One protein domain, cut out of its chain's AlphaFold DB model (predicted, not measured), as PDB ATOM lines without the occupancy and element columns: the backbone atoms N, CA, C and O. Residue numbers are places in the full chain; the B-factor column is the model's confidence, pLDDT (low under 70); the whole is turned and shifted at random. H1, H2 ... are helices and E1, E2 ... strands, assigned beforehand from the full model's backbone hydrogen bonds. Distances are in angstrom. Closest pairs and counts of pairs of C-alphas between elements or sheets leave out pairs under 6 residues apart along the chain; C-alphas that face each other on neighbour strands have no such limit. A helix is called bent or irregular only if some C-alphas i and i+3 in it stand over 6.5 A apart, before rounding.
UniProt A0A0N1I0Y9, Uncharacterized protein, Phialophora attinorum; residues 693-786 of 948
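Overview. This is residues 693 to 786 of the 948 residues of an uncharacterized protein of Phialophora attinorum (UniProt A0A0N1I0Y9). The first part of long helix H2 covers one face of a small antiparallel sheet, E1 - E3 - E2; its far part runs beyond the sheet, which short H1 and H3 only graze. The printed part has 94 residues, in order E1, H1, H2, E2, E3, H3, class mixed. It is compact, radius of gyration of the C-alphas 14.3 A, spanning 42 by 33 by 20 A.

Along the chain. Find C-alpha 697 at (121.284, 149.060, 138.729); E1 runs to 701, 13.2 A. Next find H1, 707 to 711, and H2, 714 to 735, 30.8 A, with a kink of 41 degrees near 729. E2 is 748 to 751, E3 763 to 767; H3, 778 to 784, ends at C-alpha (117.329, 139.550, 146.931). H2 and H3 are irregular: C-alphas 729 and 732 are 7.1 A apart, 779 and 782 7.4 A.

Arrangement. E3 is antiparallel to E1, N 698 to O 766 2.8 A, and forms a hairpin with E2, N 749 to O 765 2.8 A. H2 is over E3, slantwise at 40 degrees on the local plane, fitted to only just enough C-alphas, 6; height over the sheet 8.9 A, two layers, helix on sheet. E1, H1 H2, E2 form a split strand-helix-strand unit, E3 between its strands, with a left-handed crossover. O i to N i+4 pairs are within hydrogen-bond range throughout H1, 12 of 18 in H2, 0 of 3 in H3, where 3 of 4 i+3 pairs are.

Size, cuts and confidence. The printed part has no cut; H2 to E2 and E2 to E3 are long links. Residues 728 to 743 have pLDDT under 70.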
ATOM      1  N   ASN A 693     125.717 147.110 143.367       95.56
ATOM      2  CA  ASN A 693     124.863 148.221 142.934       95.56
ATOM      3  C   ASN A 693     125.692 149.285 142.212       95.56
ATOM      4  O   ASN A 693     126.459 150.014 142.840       95.56
ATOM      5  N   THR A 694     125.486 149.406 140.903       95.56
ATOM      6  CA  THR A 694     126.168 150.382 140.052       95.56
ATOM      7  C   THR A 694     125.159 151.446 139.631       95.56
ATOM      8  O   THR A 694     124.265 151.187 138.831       95.56
ATOM      9  N   LYS A 695     125.276 152.655 140.197       93.81
ATOM     10  CA  LYS A 695     124.500 153.866 139.832       93.81
ATOM     11  C   LYS A 695     122.958 153.669 139.806       93.81
ATOM     12  O   LYS A 695     122.248 154.429 139.146       93.81
ATOM     13  N   GLY A 696     122.424 152.699 140.562       94.00
ATOM     14  CA  GLY A 696     120.988 152.379 140.653       94.00
ATOM     15  C   GLY A 696     120.541 151.117 139.899       94.00
ATOM     16  O   GLY A 696     119.363 150.767 139.968       94.00
ATOM     17  N   PHE A 697     121.457 150.430 139.213       96.12
ATOM     18  CA  PHE A 697     121.284 149.060 138.729       96.12
ATOM     19  C   PHE A 697     121.863 148.100 139.772       96.12
ATOM     20  O   PHE A 697     123.070 148.112 140.026       96.12
ATOM     21  N   ARG A 698     121.012 147.286 140.400       95.50
ATOM     22  CA  ARG A 698     121.435 146.229 141.328       95.50
ATOM     23  C   ARG A 698     121.650 144.946 140.565       95.50
ATOM     24  O   ARG A 698     120.789 144.572 139.781       95.50
ATOM     25  N   TRP A 699     122.754 144.257 140.794       96.94
ATOM     26  CA  TRP A 699     123.125 143.108 139.981       96.94
ATOM     27  C   TRP A 699     123.900 142.061 140.776       96.94
ATOM     28  O   TRP A 699     124.569 142.377 141.756       96.94
ATOM     29  N   ARG A 700     123.781 140.800 140.362       96.44
ATOM     30  CA  ARG A 700     124.488 139.649 140.936       96.44
ATOM     31  C   ARG A 700     124.888 138.680 139.827       96.44
ATOM     32  O   ARG A 700     124.251 138.638 138.771       96.44
ATOM     33  N   TYR A 701     125.923 137.889 140.068       97.56
ATOM     34  CA  TYR A 701     126.355 136.854 139.130       97.56
ATOM     35  C   TYR A 701     125.375 135.667 139.094       97.56
ATOM     36  O   TYR A 701     124.752 135.344 140.105       97.56
ATOM     37  N   THR A 702     125.244 134.993 137.950       95.88
ATOM     38  CA  THR A 702     124.525 133.704 137.847       95.88
ATOM     39  C   THR A 702     125.352 132.580 138.469       95.88
ATOM     40  O   THR A 702     126.586 132.644 138.443       95.88
ATOM     41  N   ASN A 703     124.725 131.527 139.009       94.75
ATOM     42  CA  ASN A 703     125.491 130.380 139.520       94.75
ATOM     43  C   ASN A 703     126.247 129.660 138.395       94.75
ATOM     44  O   ASN A 703     127.367 129.205 138.623       94.75
ATOM     45  N   GLU A 704     125.658 129.602 137.196       94.62
ATOM     46  CA  GLU A 704     126.234 128.975 135.997       94.62
ATOM     47  C   GLU A 704     127.553 129.626 135.546       94.62
ATOM     48  O   GLU A 704     128.402 128.963 134.951       94.62
ATOM     49  N   SER A 705     127.752 130.917 135.834       95.69
ATOM     50  CA  SER A 705     128.959 131.633 135.418       95.69
ATOM     51  C   SER A 705     130.213 131.198 136.181       95.69
ATOM     52  O   SER A 705     130.227 131.093 137.410       95.69
ATOM     53  N   THR A 706     131.314 131.010 135.454       96.00
ATOM     54  CA  THR A 706     132.638 130.720 136.026       96.00
ATOM     55  C   THR A 706     133.286 131.973 136.622       96.00
ATOM     56  O   THR A 706     133.045 133.082 136.156       96.00
ATOM     57  N   ILE A 707     134.183 131.819 137.606       94.56
ATOM     58  CA  ILE A 707     134.892 132.955 138.238       94.56
ATOM     59  C   ILE A 707     135.613 133.839 137.199       94.56
ATOM     60  O   ILE A 707     135.619 135.057 137.337       94.56
ATOM     61  N   ALA A 708     136.154 133.248 136.127       93.75
ATOM     62  CA  ALA A 708     136.798 133.991 135.043       93.75
ATOM     63  C   ALA A 708     135.812 134.867 134.244       93.75
ATOM     64  O   ALA A 708     136.142 136.001 133.916       93.75
ATOM     65  N   GLN A 709     134.600 134.367 133.975       95.50
ATOM     66  CA  GLN A 709     133.520 135.153 133.362       95.50
ATOM     67  C   GLN A 709     133.010 136.251 134.301       95.50
ATOM     68  O   GLN A 709     132.678 137.337 133.840       95.50
ATOM     69  N   ARG A 710     132.957 135.990 135.614       96.69
ATOM     70  CA  ARG A 710     132.561 136.997 136.611       96.69
ATOM     71  C   ARG A 710     133.555 138.163 136.611       96.69
ATOM     72  O   ARG A 710     133.162 139.292 136.351       96.69
ATOM     73  N   ALA A 711     134.846 137.862 136.748       94.75
ATOM     74  CA  ALA A 711     135.923 138.853 136.729       94.75
ATOM     75  C   ALA A 711     136.057 139.644 135.409       94.75
ATOM     76  O   ALA A 711     136.623 140.732 135.418       94.75
ATOM     77  N   SER A 712     135.544 139.142 134.276       95.75
ATOM     78  CA  SER A 712     135.533 139.899 133.013       95.75
ATOM     79  C   SER A 712     134.272 140.752 132.803       95.75
ATOM     80  O   SER A 712     134.172 141.438 131.788       95.75
ATOM     81  N   MET A 713     133.312 140.738 133.737       97.25
ATOM     82  CA  MET A 713     132.053 141.485 133.621       97.25
ATOM     83  C   MET A 713     132.006 142.803 134.403       97.25
ATOM     84  O   MET A 713     131.114 143.598 134.120       97.25
ATOM     85  N   ASP A 714     132.933 143.093 135.320       94.19
ATOM     86  CA  ASP A 714     132.880 144.323 136.133       94.19
ATOM     87  C   ASP A 714     132.876 145.596 135.256       94.19
ATOM     88  O   ASP A 714     131.948 146.410 135.323       94.19
ATOM     89  N   GLU A 715     133.837 145.717 134.330       95.06
ATOM     90  CA  GLU A 715     133.857 146.803 133.336       95.06
ATOM     91  C   GLU A 715     132.649 146.767 132.386       95.06
ATOM     92  O   GLU A 715     132.181 147.810 131.927       95.06
ATOM     93  N   VAL A 716     132.133 145.576 132.068       96.44
ATOM     94  CA  VAL A 716     130.978 145.414 131.171       96.44
ATOM     95  C   VAL A 716     129.725 145.989 131.818       96.44
ATOM     96  O   VAL A 716     128.981 146.707 131.153       96.44
ATOM     97  N   VAL A 717     129.496 145.712 133.105       97.12
ATOM     98  CA  VAL A 717     128.338 146.232 133.840       97.12
ATOM     99  C   VAL A 717     128.461 147.739 134.053       97.12
ATOM    100  O   VAL A 717     127.465 148.439 133.888       97.12
ATOM    101  N   GLU A 718     129.653 148.276 134.340       96.19
ATOM    102  CA  GLU A 718     129.821 149.733 134.426       96.19
ATOM    103  C   GLU A 718     129.544 150.423 133.082       96.19
ATOM    104  O   GLU A 718     128.675 151.298 133.025       96.19
ATOM    105  N   ARG A 719     130.182 149.985 131.987       95.12
ATOM    106  CA  ARG A 719     129.935 150.533 130.639       95.12
ATOM    107  C   ARG A 719     128.471 150.372 130.212       95.12
ATOM    108  O   ARG A 719     127.929 151.255 129.551       95.12
ATOM    109  N   TYR A 720     127.815 149.271 130.589       95.31
ATOM    110  CA  TYR A 720     126.393 149.043 130.325       95.31
ATOM    111  C   TYR A 720     125.502 150.049 131.062       95.31
ATOM    112  O   TYR A 720     124.635 150.680 130.456       95.31
ATOM    113  N   VAL A 721     125.738 150.236 132.361       94.88
ATOM    114  CA  VAL A 721     124.990 151.189 133.185       94.88
ATOM    115  C   VAL A 721     125.201 152.617 132.689       94.88
ATOM    116  O   VAL A 721     124.226 153.350 132.540       94.88
ATOM    117  N   GLU A 722     126.433 153.011 132.361       93.75
ATOM    118  CA  GLU A 722     126.704 154.330 131.776       93.75
ATOM    119  C   GLU A 722     126.052 154.516 130.407       93.75
ATOM    120  O   GLU A 722     125.488 155.576 130.146       93.75
ATOM    121  N   TYR A 723     126.046 153.488 129.555       90.56
ATOM    122  CA  TYR A 723     125.328 153.531 128.283       90.56
ATOM    123  C   TYR A 723     123.829 153.800 128.488       90.56
ATOM    124  O   TYR A 723     123.295 154.717 127.869       90.56
ATOM    125  N   ILE A 724     123.156 153.073 129.390       89.38
ATOM    126  CA  ILE A 724     121.727 153.289 129.672       89.38
ATOM    127  C   ILE A 724     121.467 154.692 130.246       89.38
ATOM    128  O   ILE A 724     120.525 155.357 129.817       89.38
ATOM    129  N   LEU A 725     122.314 155.176 131.162       87.62
ATOM    130  CA  LEU A 725     122.194 156.527 131.726       87.62
ATOM    131  C   LEU A 725     122.358 157.618 130.650       87.62
ATOM    132  O   LEU A 725     121.514 158.507 130.546       87.62
ATOM    133  N   ASN A 726     123.392 157.518 129.811       84.44
ATOM    134  CA  ASN A 726     123.719 158.517 128.788       84.44
ATOM    135  C   ASN A 726     122.749 158.497 127.586       84.44
ATOM    136  O   ASN A 726     122.553 159.518 126.921       84.44
ATOM    137  N   VAL A 727     122.127 157.349 127.287       79.12
ATOM    138  CA  VAL A 727     121.113 157.212 126.224       79.12
ATOM    139  C   VAL A 727     119.824 157.964 126.570       79.12
ATOM    140  O   VAL A 727     119.262 158.629 125.688       79.12
ATOM    141  N   ASP A 728     119.386 157.894 127.833       62.44
ATOM    142  CA  ASP A 728     118.221 158.633 128.336       62.44
ATOM    143  C   ASP A 728     118.431 160.158 128.242       62.44
ATOM    144  O   ASP A 728     117.540 160.872 127.774       62.44
ATOM    145  N   ASP A 729     119.612 160.658 128.624       60.69
ATOM    146  CA  ASP A 729     119.846 162.097 128.816       60.69
ATOM    147  C   ASP A 729     119.894 162.927 127.518       60.69
ATOM    148  O   ASP A 729     119.539 164.110 127.547       60.69
ATOM    149  N   HIS A 730     120.353 162.378 126.380       50.22
ATOM    150  CA  HIS A 730     120.659 163.204 125.189       50.22
ATOM    151  C   HIS A 730     120.000 162.796 123.863       50.22
ATOM    152  O   HIS A 730     119.708 163.684 123.062       50.22
ATOM    153  N   LYS A 731     119.744 161.506 123.593       53.72
ATOM    154  CA  LYS A 731     119.179 161.076 122.290       53.72
ATOM    155  C   LYS A 731     117.732 160.585 122.372       53.72
ATOM    156  O   LYS A 731     116.929 160.966 121.522       53.72
ATOM    157  N   HIS A 732     117.341 159.839 123.410       49.84
ATOM    158  CA  HIS A 732     115.938 159.415 123.541       49.84
ATOM    159  C   HIS A 732     114.979 160.579 123.846       49.84
ATOM    160  O   HIS A 732     113.875 160.612 123.299       49.84
ATOM    161  N   ALA A 733     115.418 161.583 124.615       49.31
ATOM    162  CA  ALA A 733     114.627 162.777 124.934       49.31
ATOM    163  C   ALA A 733     114.235 163.637 123.710       49.31
ATOM    164  O   ALA A 733     113.260 164.389 123.777       49.31
ATOM    165  N   GLN A 734     114.960 163.529 122.586       53.31
ATOM    166  CA  GLN A 734     114.565 164.145 121.312       53.31
ATOM    167  C   GLN A 734     113.490 163.324 120.583       53.31
ATOM    168  O   GLN A 734     112.589 163.897 119.980       53.31
ATOM    169  N   MET A 735     113.561 161.991 120.660       46.09
ATOM    170  CA  MET A 735     112.741 161.081 119.850       46.09
ATOM    171  C   MET A 735     111.374 160.748 120.479       46.09
ATOM    172  O   MET A 735     110.413 160.513 119.754       46.09
ATOM    173  N   TYR A 736     111.273 160.763 121.814       47.41
ATOM    174  CA  TYR A 736     110.034 160.487 122.571       47.41
ATOM    175  C   TYR A 736     109.524 161.701 123.372       47.41
ATOM    176  O   TYR A 736     108.573 161.599 124.149       47.41
ATOM    177  N   GLY A 737     110.148 162.866 123.170       46.91
ATOM    178  CA  GLY A 737     109.885 164.089 123.921       46.91
ATOM    179  C   GLY A 737     110.488 164.080 125.332       46.91
ATOM    180  O   GLY A 737     110.716 163.040 125.946       46.91
ATOM    181  N   LYS A 738     110.709 165.280 125.881       53.41
ATOM    182  CA  LYS A 738     111.453 165.520 127.138       53.41
ATOM    183  C   LYS A 738     110.840 164.908 128.414       53.41
ATOM    184  O   LYS A 738     111.436 165.031 129.480       53.41
ATOM    185  N   ASN A 739     109.672 164.271 128.321       53.72
ATOM    186  CA  ASN A 739     108.882 163.799 129.464       53.72
ATOM    187  C   ASN A 739     108.841 162.264 129.601       53.72
ATOM    188  O   ASN A 739     108.281 161.767 130.578       53.72
ATOM    189  N   HIS A 740     109.428 161.517 128.658       47.19
ATOM    190  CA  HIS A 740     109.467 160.052 128.676       47.19
ATOM    191  C   HIS A 740     110.914 159.527 128.713       47.19
ATOM    192  O   HIS A 740     111.411 159.045 127.694       47.19
ATOM    193  N   PRO A 741     111.597 159.583 129.878       57.03
ATOM    194  CA  PRO A 741     112.757 158.724 130.103       57.03
ATOM    195  C   PRO A 741     112.323 157.261 129.966       57.03
ATOM    196  O   PRO A 741     111.178 156.917 130.293       57.03
ATOM    197  N   LEU A 742     113.217 156.391 129.503       60.09
ATOM    198  CA  LEU A 742     112.905 154.973 129.364       60.09
ATOM    199  C   LEU A 742     112.505 154.386 130.732       60.09
ATOM    200  O   LEU A 742     113.089 154.752 131.762       60.09
ATOM    201  N   PRO A 743     111.527 153.460 130.786       68.31
ATOM    202  CA  PRO A 743     111.114 152.805 132.023       68.31
ATOM    203  C   PRO A 743     112.164 151.770 132.457       68.31
ATOM    204  O   PRO A 743     111.927 150.566 132.454       68.31
ATOM    205  N   ARG A 744     113.360 152.251 132.825       78.69
ATOM    206  CA  ARG A 744     114.415 151.438 133.436       78.69
ATOM    207  C   ARG A 744     113.993 150.982 134.832       78.69
ATOM    208  O   ARG A 744     114.133 149.819 135.155       78.69
ATOM    209  N   ARG A 745     113.374 151.866 135.620       83.94
ATOM    210  CA  ARG A 745     112.841 151.610 136.976       83.94
ATOM    211  C   ARG A 745     112.007 150.321 137.052       83.94
ATOM    212  O   ARG A 745     110.966 150.241 136.411       83.94
ATOM    213  N   GLY A 746     112.430 149.360 137.874       86.62
ATOM    214  CA  GLY A 746     111.759 148.064 138.050       86.62
ATOM    215  C   GLY A 746     112.061 147.017 136.971       86.62
ATOM    216  O   GLY A 746     111.592 145.888 137.078       86.62
ATOM    217  N   ARG A 747     112.849 147.347 135.940       90.88
ATOM    218  CA  ARG A 747     113.184 146.425 134.853       90.88
ATOM    219  C   ARG A 747     114.281 145.453 135.281       90.88
ATOM    220  O   ARG A 747     115.364 145.880 135.681       90.88
ATOM    221  N   TYR A 748     114.000 144.159 135.141       94.56
ATOM    222  CA  TYR A 748     114.983 143.080 135.225       94.56
ATOM    223  C   TYR A 748     115.654 142.838 133.869       94.56
ATOM    224  O   TYR A 748     114.996 142.858 132.826       94.56
ATOM    225  N   GLU A 749     116.964 142.594 133.887       95.06
ATOM    226  CA  GLU A 749     117.805 142.411 132.705       95.06
ATOM    227  C   GLU A 749     118.848 141.300 132.934       95.06
ATOM    228  O   GLU A 749     119.299 141.047 134.056       95.06
ATOM    229  N   ARG A 750     119.240 140.621 131.849       96.25
ATOM    230  CA  ARG A 750     120.289 139.589 131.828       96.25
ATOM    231  C   ARG A 750     121.413 140.045 130.905       96.25
ATOM    232  O   ARG A 750     121.133 140.464 129.784       96.25
ATOM    233  N   LEU A 751     122.661 139.949 131.361       96.75
ATOM    234  CA  LEU A 751     123.840 140.382 130.607       96.75
ATOM    235  C   LEU A 751     124.793 139.196 130.382       96.75
ATOM    236  O   LEU A 751     125.231 138.548 131.337       96.75
ATOM    237  N   ALA A 752     125.104 138.931 129.115       96.94
ATOM    238  CA  ALA A 752     126.196 138.065 128.672       96.94
ATOM    239  C   ALA A 752     127.446 138.910 128.349       96.94
ATOM    240  O   ALA A 752     127.394 140.144 128.365       96.94
ATOM    241  N   HIS A 753     128.572 138.260 128.057       96.88
ATOM    242  CA  HIS A 753     129.823 138.955 127.746       96.88
ATOM    243  C   HIS A 753     129.749 139.631 126.360       96.88
ATOM    244  O   HIS A 753     129.242 139.027 125.417       96.88
ATOM    245  N   PRO A 754     130.273 140.854 126.150       93.69
ATOM    246  CA  PRO A 754     130.095 141.565 124.879       93.69
ATOM    247  C   PRO A 754     130.806 140.897 123.690       93.69
ATOM    248  O   PRO A 754     130.394 141.136 122.550       93.69
ATOM    249  N   ALA A 755     131.826 140.070 123.961       93.25
ATOM    250  CA  ALA A 755     132.528 139.229 122.984       93.25
ATOM    251  C   ALA A 755     131.882 137.839 122.774       93.25
ATOM    252  O   ALA A 755     132.194 137.169 121.798       93.25
ATOM    253  N   ASP A 756     130.965 137.420 123.654       93.50
ATOM    254  CA  ASP A 756     130.208 136.163 123.555       93.50
ATOM    255  C   ASP A 756     128.719 136.449 123.808       93.50
ATOM    256  O   ASP A 756     128.162 136.185 124.875       93.50
ATOM    257  N   ARG A 757     128.094 137.112 122.826       87.56
ATOM    258  CA  ARG A 757     126.728 137.650 122.943       87.56
ATOM    259  C   ARG A 757     125.641 136.581 122.937       87.56
ATOM    260  O   ARG A 757     124.558 136.836 123.457       87.56
ATOM    261  N   ASP A 758     125.943 135.434 122.336       89.50
ATOM    262  CA  ASP A 758     125.054 134.274 122.244       89.50
ATOM    263  C   ASP A 758     125.300 133.273 123.396       89.50
ATOM    264  O   ASP A 758     124.575 132.286 123.531       89.50
ATOM    265  N   GLY A 759     126.317 133.530 124.229       90.62
ATOM    266  CA  GLY A 759     126.663 132.748 125.409       90.62
ATOM    267  C   GLY A 759     125.688 132.913 126.587       90.62
ATOM    268  O   GLY A 759     124.776 133.747 126.564       90.62
ATOM    269  N   PRO A 760     125.863 132.112 127.656       94.56
ATOM    270  CA  PRO A 760     125.003 132.159 128.834       94.56
ATOM    271  C   PRO A 760     125.095 133.511 129.555       94.56
ATOM    272  O   PRO A 760     126.138 134.168 129.579       94.56
ATOM    273  N   ALA A 761     124.000 133.916 130.200       95.81
ATOM    274  CA  ALA A 761     123.982 135.130 131.007       95.81
ATOM    275  C   ALA A 761     124.920 134.985 132.216       95.81
ATOM    276  O   ALA A 761     124.780 134.062 133.019       95.81
ATOM    277  N   ILE A 762     125.850 135.925 132.371       97.19
ATOM    278  CA  ILE A 762     126.817 135.948 133.478       97.19
ATOM    279  C   ILE A 762     126.283 136.785 134.641       97.19
ATOM    280  O   ILE A 762     126.536 136.478 135.804       97.19
ATOM    281  N   VAL A 763     125.513 137.831 134.329       97.38
ATOM    282  CA  VAL A 763     124.932 138.753 135.306       97.38
ATOM    283  C   VAL A 763     123.411 138.798 135.162       97.38
ATOM    284  O   VAL A 763     122.852 138.814 134.061       97.38
ATOM    285  N   HIS A 764     122.736 138.835 136.304       96.69
ATOM    286  CA  HIS A 764     121.337 139.223 136.456       96.69
ATOM    287  C   HIS A 764     121.286 140.576 137.156       96.69
ATOM    288  O   HIS A 764     122.021 140.777 138.122       96.69
ATOM    289  N   GLY A 765     120.398 141.477 136.743       96.50
ATOM    290  CA  GLY A 765     120.206 142.736 137.455       96.50
ATOM    291  C   GLY A 765     118.809 143.322 137.343       96.50
ATOM    292  O   GLY A 765     118.022 142.927 136.489       96.50
ATOM    293  N   ILE A 766     118.508 144.246 138.250       95.81
ATOM    294  CA  ILE A 766     117.247 144.968 138.392       95.81
ATOM    295  C   ILE A 766     117.564 146.438 138.676       95.81
ATOM    296  O   ILE A 766     118.342 146.762 139.575       95.81
ATOM    297  N   TRP A 767     116.933 147.346 137.940       94.50
ATOM    298  CA  TRP A 767     117.001 148.783 138.211       94.50
ATOM    299  C   TRP A 767     116.048 149.203 139.339       94.50
ATOM    300  O   TRP A 767     114.859 148.881 139.309       94.50
ATOM    301  N   ASP A 768     116.533 150.005 140.286       89.25
ATOM    302  CA  ASP A 768     115.725 150.533 141.396       89.25
ATOM    303  C   ASP A 768     114.530 151.392 140.914       89.25
ATOM    304  O   ASP A 768     114.621 152.163 139.952       89.25
ATOM    305  N   VAL A 769     113.396 151.319 141.626       79.31
ATOM    306  CA  VAL A 769     112.139 152.017 141.250       79.31
ATOM    307  C   VAL A 769     112.262 153.547 141.386       79.31
ATOM    308  O   VAL A 769     111.622 154.333 140.678       79.31
ATOM    309  N   ALA A 770     113.111 153.988 142.309       76.38
ATOM    310  CA  ALA A 770     113.568 155.360 142.509       76.38
ATOM    311  C   ALA A 770     114.953 155.306 143.176       76.38
ATOM    312  O   ALA A 770     115.323 154.251 143.673       76.38
ATOM    313  N   LYS A 771     115.709 156.415 143.235       75.62
ATOM    314  CA  LYS A 771     117.071 156.439 143.817       75.62
ATOM    315  C   LYS A 771     117.142 155.663 145.148       75.62
ATOM    316  O   LYS A 771     116.538 156.083 146.133       75.62
ATOM    317  N   ASN A 772     117.873 154.547 145.147       70.75
ATOM    318  CA  ASN A 772     118.097 153.627 146.269       70.75
ATOM    319  C   ASN A 772     116.848 152.929 146.860       70.75
ATOM    320  O   ASN A 772     116.958 152.305 147.918       70.75
ATOM    321  N   ARG A 773     115.678 152.985 146.206       81.62
ATOM    322  CA  ARG A 773     114.493 152.197 146.589       81.62
ATOM    323  C   ARG A 773     114.490 150.851 145.869       81.62
ATOM    324  O   ARG A 773     114.238 150.800 144.664       81.62
ATOM    325  N   LEU A 774     114.705 149.798 146.661       82.00
ATOM    326  CA  LEU A 774     114.543 148.394 146.282       82.00
ATOM    327  C   LEU A 774     113.213 148.158 145.555       82.00
ATOM    328  O   LEU A 774     112.199 148.783 145.879       82.00
ATOM    329  N   VAL A 775     113.208 147.201 144.629       82.62
ATOM    330  CA  VAL A 775     111.966 146.658 144.079       82.62
ATOM    331  C   VAL A 775     111.351 145.747 145.141       82.62
ATOM    332  O   VAL A 775     111.822 144.639 145.363       82.62
ATOM    333  N   THR A 776     110.319 146.232 145.833       78.69
ATOM    334  CA  THR A 776     109.626 145.502 146.913       78.69
ATOM    335  C   THR A 776     108.522 144.568 146.411       78.69
ATOM    336  O   THR A 776     107.698 144.121 147.204       78.69
ATOM    337  N   ASP A 777     108.460 144.313 145.104       82.19
ATOM    338  CA  ASP A 777     107.495 143.381 144.527       82.19
ATOM    339  C   ASP A 777     107.876 141.936 144.853       82.19
ATOM    340  O   ASP A 777     109.037 141.538 144.731       82.19
ATOM    341  N   ILE A 778     106.880 141.136 145.234       79.62
ATOM    342  CA  ILE A 778     107.069 139.740 145.672       79.62
ATOM    343  C   ILE A 778     107.681 138.898 144.537       79.62
ATOM    344  O   ILE A 778     108.499 138.010 144.780       79.62
ATOM    345  N   GLU A 779     107.357 139.237 143.287       81.69
ATOM    346  CA  GLU A 779     107.890 138.617 142.064       81.69
ATOM    347  C   GLU A 779     109.413 138.769 141.902       81.69
ATOM    348  O   GLU A 779     110.029 137.980 141.187       81.69
ATOM    349  N   TRP A 780     110.039 139.725 142.599       85.00
ATOM    350  CA  TRP A 780     111.484 139.978 142.557       85.00
ATOM    351  C   TRP A 780     112.207 139.613 143.856       85.00
ATOM    352  O   TRP A 780     113.426 139.747 143.926       85.00
ATOM    353  N   GLN A 781     111.508 139.102 144.875       86.56
ATOM    354  CA  GLN A 781     112.132 138.812 146.169       86.56
ATOM    355  C   GLN A 781     113.255 137.759 146.061       86.56
ATOM    356  O   GLN A 781     114.322 137.940 146.641       86.56
ATOM    357  N   TRP A 782     113.098 136.757 145.183       87.88
ATOM    358  CA  TRP A 782     114.131 135.755 144.867       87.88
ATOM    359  C   TRP A 782     115.465 136.371 144.395       87.88
ATOM    360  O   TRP A 782     116.533 135.787 144.601       87.88
ATOM    361  N   PHE A 783     115.434 137.559 143.773       91.00
ATOM    362  CA  PHE A 783     116.642 138.272 143.359       91.00
ATOM    363  C   PHE A 783     117.434 138.782 144.575       91.00
ATOM    364  O   PHE A 783     118.665 138.799 144.540       91.00
ATOM    365  N   TYR A 784     116.741 139.113 145.667       88.38
ATOM    366  CA  TYR A 784     117.329 139.550 146.931       88.38
ATOM    367  C   TYR A 784     117.663 138.391 147.884       88.38
ATOM    368  O   TYR A 784     118.679 138.452 148.568       88.38
ATOM    369  N   ASP A 785     116.882 137.307 147.866       85.44
ATOM    370  CA  ASP A 785     117.068 136.129 148.735       85.44
ATOM    371  C   ASP A 785     118.300 135.266 148.366       85.44
ATOM    372  O   ASP A 785     118.633 134.306 149.060       85.44
ATOM    373  N   GLY A 786     118.974 135.555 147.246       78.69
ATOM    374  CA  GLY A 786     120.120 134.780 146.749       78.69
ATOM    375  C   GLY A 786     119.761 133.417 146.135       78.69
ATOM    376  O   GLY A 786     120.643 132.737 145.610       78.69
TER     377      GLY A 786